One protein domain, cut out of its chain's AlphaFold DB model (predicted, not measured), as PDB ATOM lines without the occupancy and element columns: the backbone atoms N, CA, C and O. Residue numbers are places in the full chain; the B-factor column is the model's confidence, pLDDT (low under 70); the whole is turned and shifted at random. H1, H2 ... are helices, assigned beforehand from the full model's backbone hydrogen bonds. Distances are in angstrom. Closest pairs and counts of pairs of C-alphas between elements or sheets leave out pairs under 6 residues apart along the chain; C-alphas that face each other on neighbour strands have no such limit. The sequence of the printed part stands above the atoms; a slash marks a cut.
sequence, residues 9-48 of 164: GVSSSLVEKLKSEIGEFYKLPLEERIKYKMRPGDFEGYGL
ATOM      1  N   GLY A   9     -44.123  38.986  57.150       86.00
ATOM      2  CA  GLY A   9     -43.907  37.532  57.066       86.00
ATOM      3  C   GLY A   9     -42.933  37.062  55.974       86.00
ATOM      4  O   GLY A   9     -42.684  35.867  55.858       86.00
ATOM      5  N   VAL A  10     -42.349  37.977  55.191       85.94
ATOM      6  CA  VAL A  10     -41.335  37.634  54.176       85.94
ATOM      7  C   VAL A  10     -39.958  37.646  54.834       85.94
ATOM      8  O   VAL A  10     -39.618  38.600  55.535       85.94
ATOM      9  N   SER A  11     -39.168  36.592  54.620       90.50
ATOM     10  CA  SER A  11     -37.849  36.469  55.239       90.50
ATOM     11  C   SER A  11     -36.883  37.540  54.725       90.50
ATOM     12  O   SER A  11     -36.857  37.871  53.537       90.50
ATOM     13  N   SER A  12     -36.030  38.045  55.617       86.19
ATOM     14  CA  SER A  12     -34.957  38.977  55.252       86.19
ATOM     15  C   SER A  12     -34.019  38.374  54.204       86.19
ATOM     16  O   SER A  12     -33.639  39.055  53.259       86.19
ATOM     17  N   SER A  13     -33.722  37.076  54.312       91.62
ATOM     18  CA  SER A  13     -32.900  36.342  53.345       91.62
ATOM     19  C   SER A  13     -33.458  36.387  51.920       91.62
ATOM     20  O   SER A  13     -32.688  36.540  50.974       91.62
ATOM     21  N   LEU A  14     -34.783  36.304  51.748       90.19
ATOM     22  CA  LEU A  14     -35.408  36.391  50.429       90.19
ATOM     23  C   LEU A  14     -35.316  37.811  49.868       90.19
ATOM     24  O   LEU A  14     -35.007  37.986  48.693       90.19
ATOM     25  N   VAL A  15     -35.547  38.822  50.709       86.81
ATOM     26  CA  VAL A  15     -35.448  40.231  50.305       86.81
ATOM     27  C   VAL A  15     -34.018  40.582  49.885       86.81
ATOM     28  O   VAL A  15     -33.833  41.237  48.861       86.81
ATOM     29  N   GLU A  16     -33.006  40.126  50.622       88.56
ATOM     30  CA  GLU A  16     -31.600  40.341  50.255       88.56
ATOM     31  C   GLU A  16     -31.216  39.595  48.974       88.56
ATOM     32  O   GLU A  16     -30.563  40.171  48.102       88.56
ATOM     33  N   LYS A  17     -31.692  38.356  48.792       92.81
ATOM     34  CA  LYS A  17     -31.495  37.621  47.536       92.81
ATOM     35  C   LYS A  17     -32.105  38.370  46.349       92.81
ATOM     36  O   LYS A  17     -31.433  38.561  45.341       92.81
ATOM     37  N   LEU A  18     -33.339  38.854  46.490       90.38
ATOM     38  CA  LEU A  18     -34.021  39.626  45.453       90.38
ATOM     39  C   LEU A  18     -33.264  40.917  45.114       90.38
ATOM     40  O   LEU A  18     -33.078  41.229  43.940       90.38
ATOM     41  N   LYS A  19     -32.785  41.660  46.121       86.88
ATOM     42  CA  LYS A  19     -31.945  42.849  45.900       86.88
ATOM     43  C   LYS A  19     -30.674  42.506  45.122       86.88
ATOM     44  O   LYS A  19     -30.321  43.248  44.210       86.88
ATOM     45  N   SER A  20     -30.020  41.394  45.462       90.31
ATOM     46  CA  SER A  20     -28.824  40.920  44.760       90.31
ATOM     47  C   SER A  20     -29.124  40.581  43.301       90.31
ATOM     48  O   SER A  20     -28.418  41.057  42.420       90.31
ATOM     49  N   GLU A  21     -30.179  39.810  43.025       92.50
ATOM     50  CA  GLU A  21     -30.566  39.432  41.657       92.50
ATOM     51  C   GLU A  21     -30.935  40.655  40.803       92.50
ATOM     52  O   GLU A  21     -30.523  40.753  39.647       92.50
ATOM     53  N   ILE A  22     -31.642  41.632  41.384       87.44
ATOM     54  CA  ILE A  22     -31.916  42.918  40.728       87.44
ATOM     55  C   ILE A  22     -30.601  43.643  40.419       87.44
ATOM     56  O   ILE A  22     -30.416  44.125  39.302       87.44
ATOM     57  N   GLY A  23     -29.676  43.708  41.381       86.44
ATOM     58  CA  GLY A  23     -28.355  44.304  41.184       86.44
ATOM     59  C   GLY A  23     -27.596  43.670  40.017       86.44
ATOM     60  O   GLY A  23     -27.111  44.388  39.144       86.44
ATOM     61  N   GLU A  24     -27.557  42.336  39.949       91.00
ATOM     62  CA  GLU A  24     -26.923  41.600  38.847       91.00
ATOM     63  C   GLU A  24     -27.599  41.865  37.496       91.00
ATOM     64  O   GLU A  24     -26.913  42.112  36.503       91.00
ATOM     65  N   PHE A  25     -28.932  41.924  37.449       89.12
ATOM     66  CA  PHE A  25     -29.651  42.295  36.229       89.12
ATOM     67  C   PHE A  25     -29.236  43.682  35.710       89.12
ATOM     68  O   PHE A  25     -29.024  43.860  34.509       89.12
ATOM     69  N   TYR A  26     -29.073  44.673  36.593       83.06
ATOM     70  CA  TYR A  26     -28.665  46.023  36.190       83.06
ATOM     71  C   TYR A  26     -27.196  46.129  35.747       83.06
ATOM     72  O   TYR A  26     -26.865  47.102  35.061       83.06
ATOM     73  N   LYS A  27     -26.352  45.139  36.070       87.00
ATOM     74  CA  LYS A  27     -24.968  45.022  35.576       87.00
ATOM     75  C   LYS A  27     -24.878  44.445  34.158       87.00
ATOM     76  O   LYS A  27     -23.825  44.563  33.535       87.00
ATOM     77  N   LEU A  28     -25.951  43.844  33.632       87.75
ATOM     78  CA  LEU A  28     -25.973  43.315  32.266       87.75
ATOM     79  C   LEU A  28     -25.826  44.430  31.206       87.75
ATOM     80  O   LEU A  28     -26.263  45.570  31.435       87.75
ATOM     81  N   PRO A  29     -25.290  44.108  30.008       90.56
ATOM     82  CA  PRO A  29     -25.276  45.025  28.870       90.56
ATOM     83  C   PRO A  29     -26.669  45.592  28.564       90.56
ATOM     84  O   PRO A  29     -27.698  44.975  28.862       90.56
ATOM     85  N   LEU A  30     -26.729  46.798  27.990       81.25
ATOM     86  CA  LEU A  30     -28.012  47.443  27.691       81.25
ATOM     87  C   LEU A  30     -28.857  46.580  26.745       81.25
ATOM     88  O   LEU A  30     -30.063  46.478  26.944       81.25
ATOM     89  N   GLU A  31     -28.211  45.916  25.790       87.31
ATOM     90  CA  GLU A  31     -28.784  45.032  24.773       87.31
ATOM     91  C   GLU A  31     -29.537  43.852  25.395       87.31
ATOM     92  O   GLU A  31     -30.588  43.452  24.900       87.31
ATOM     93  N   GLU A  32     -29.036  43.325  26.513       90.88
ATOM     94  CA  GLU A  32     -29.688  42.249  27.260       90.88
ATOM     95  C   GLU A  32     -30.878  42.778  28.063       90.88
ATOM     96  O   GLU A  32     -31.965  42.199  28.033       90.88
ATOM     97  N   ARG A  33     -30.726  43.933  28.720       86.75
ATOM     98  CA  ARG A  33     -31.803  44.526  29.529       86.75
ATOM     99  C   ARG A  33     -33.000  44.952  28.680       86.75
ATOM    100  O   ARG A  33     -34.145  44.743  29.082       86.75
ATOM    101  N   ILE A  34     -32.772  45.494  27.479       84.56
ATOM    102  CA  ILE A  34     -33.858  45.925  26.582       84.56
ATOM    103  C   ILE A  34     -34.683  44.767  26.006       84.56
ATOM    104  O   ILE A  34     -35.775  45.025  25.498       84.56
ATOM    105  N   LYS A  35     -34.235  43.506  26.104       88.06
ATOM    106  CA  LYS A  35     -35.063  42.340  25.733       88.06
ATOM    107  C   LYS A  35     -36.314  42.229  26.604       88.06
ATOM    108  O   LYS A  35     -37.349  41.766  26.135       88.06
ATOM    109  N   TYR A  36     -36.229  42.721  27.836       86.06
ATOM    110  CA  TYR A  36     -37.323  42.745  28.803       86.06
ATOM    111  C   TYR A  36     -38.133  44.041  28.745       86.06
ATOM    112  O   TYR A  36     -38.932  44.282  29.644       86.06
ATOM    113  N   LYS A  37     -37.913  44.910  27.747       80.88
ATOM    114  CA  LYS A  37     -38.573  46.218  27.700       80.88
ATOM    115  C   LYS A  37     -40.092  46.097  27.628       80.88
ATOM    116  O   LYS A  37     -40.612  45.196  26.969       80.88
ATOM    117  N   MET A  38     -40.787  47.053  28.236       73.31
ATOM    118  CA  MET A  38     -42.241  47.151  28.107       73.31
ATOM    119  C   MET A  38     -42.636  47.296  26.631       73.31
ATOM    120  O   MET A  38     -42.067  48.116  25.900       73.31
ATOM    121  N   ARG A  39     -43.593  46.481  26.176       72.75
ATOM    122  CA  ARG A  39     -44.079  46.511  24.791       72.75
ATOM    123  C   ARG A  39     -45.251  47.487  24.652       72.75
ATOM    124  O   ARG A  39     -45.899  47.826  25.644       72.75
ATOM    125  N   PRO A  40     -45.554  47.960  23.431       67.94
ATOM    126  CA  PRO A  40     -46.726  48.795  23.206       67.94
ATOM    127  C   PRO A  40     -48.011  48.075  23.635       67.94
ATOM    128  O   PRO A  40     -48.331  47.020  23.098       67.94
ATOM    129  N   GLY A  41     -48.752  48.668  24.572       64.69
ATOM    130  CA  GLY A  41     -50.003  48.107  25.098       64.69
ATOM    131  C   GLY A  41     -49.855  47.315  26.399       64.69
ATOM    132  O   GLY A  41     -50.862  47.107  27.071       64.69
ATOM    133  N   ASP A  42     -48.628  46.962  26.789       64.38
ATOM    134  CA  ASP A  42     -48.349  46.303  28.064       64.38
ATOM    135  C   ASP A  42     -48.163  47.331  29.190       64.38
ATOM    136  O   ASP A  42     -47.869  48.508  28.957       64.38
ATOM    137  N   PHE A  43     -48.317  46.866  30.430       62.53
ATOM    138  CA  PHE A  43     -48.092  47.653  31.652       62.53
ATOM    139  C   PHE A  43     -46.942  47.095  32.508       62.53
ATOM    140  O   PHE A  43     -46.732  47.546  33.633       62.53
ATOM    141  N   GLU A  44     -46.204  46.119  31.976       69.56
ATOM    142  CA  GLU A  44     -45.095  45.425  32.627       69.56
ATOM    143  C   GLU A  44     -43.847  45.404  31.732       69.56
ATOM    144  O   GLU A  44     -43.943  45.411  30.505       69.56
ATOM    145  N   GLY A  45     -42.663  45.397  32.351       74.12
ATOM    146  CA  GLY A  45     -41.376  45.322  31.655       74.12
ATOM    147  C   GLY A  45     -40.319  46.309  32.165       74.12
ATOM    148  O   GLY A  45     -40.550  47.118  33.061       74.12
ATOM    149  N   TYR A  46     -39.126  46.211  31.585       75.94
ATOM    150  CA  TYR A  46     -37.957  47.043  31.856       75.94
ATOM    151  C   TYR A  46     -38.042  48.402  31.142       75.94
ATOM    152  O   TYR A  46     -38.359  48.494  29.956       75.94
ATOM    153  N   GLY A  47     -37.678  49.469  31.852       68.19
ATOM    154  CA  GLY A  47     -37.744  50.833  31.330       68.19
ATOM    155  C   GLY A  47     -39.156  51.424  31.359       68.19
ATOM    156  O   GLY A  47     -40.157  50.728  31.487       68.19
ATOM    157  N   LEU A  48     -39.233  52.750  31.285       57.03
ATOM    158  CA  LEU A  48     -40.497  53.487  31.282       57.03
ATOM    159  C   LEU A  48     -40.990  53.668  29.840       57.03
ATOM    160  O   LEU A  48     -40.172  53.854  28.940       57.03
TER     161      LEU A  48
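Overview. This is residues 9 to 48 of the 164 residues of the protein "Codeine O-demethylase" of Vitis vinifera (UniProt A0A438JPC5). A long helix, H1, and a short one, H2, form an open V with its corner at the tight link between them, and a loop, residues 37 to 48, runs out from the end of H2 and folds back toward it. Most of H1, residues 12 to 24, sticks out as a free arm together with residues 9 to 11 before it. The printed part has 40 residues with two named helices, H1 then H2, and no named strand; its class is all helix. It is only just loose, close to extended, with a radius of gyration of the C-alphas of 13.0 A, and only just flat, with spans of 36 by 24 by 12 A.

Along the chain. The printed part begins at Gly 9, with its C-alpha at (-43.907, 37.532, 57.066). H1, residues 12 to 27, is 22.9 A from first to last C-alpha and begins at C-alpha 12, (-34.957, 38.977, 55.252). H2, residues 30 to 36, is 10.5 A long and ends at C-alpha 36, (-37.323, 42.745, 28.803).

Arrangement. A tight link of 2 residues joins H1 to H2. The helices are close but not clearly touching; their closest C-alphas, those of Phe 25 and Arg 33, are 7.4 A apart. They run opposite ways at a steep tilt of 56 degrees. In H1 every O i to N i+4 pair is within hydrogen-bond range; in H2 1 of 3 is, beside 3 of 4 O i to N i+3 pairs.

Size, cuts and confidence. The two C-alphas farthest apart, those of Gly 9 and Glu 31, are 36.4 A apart. The printed part has no cut and ends at Leu 48. Residues 37 to 48 hold no named element. The mean pLDDT of the printed part is 82.4, and residues 40 to 44 and 47 to 48 of the model are under 70.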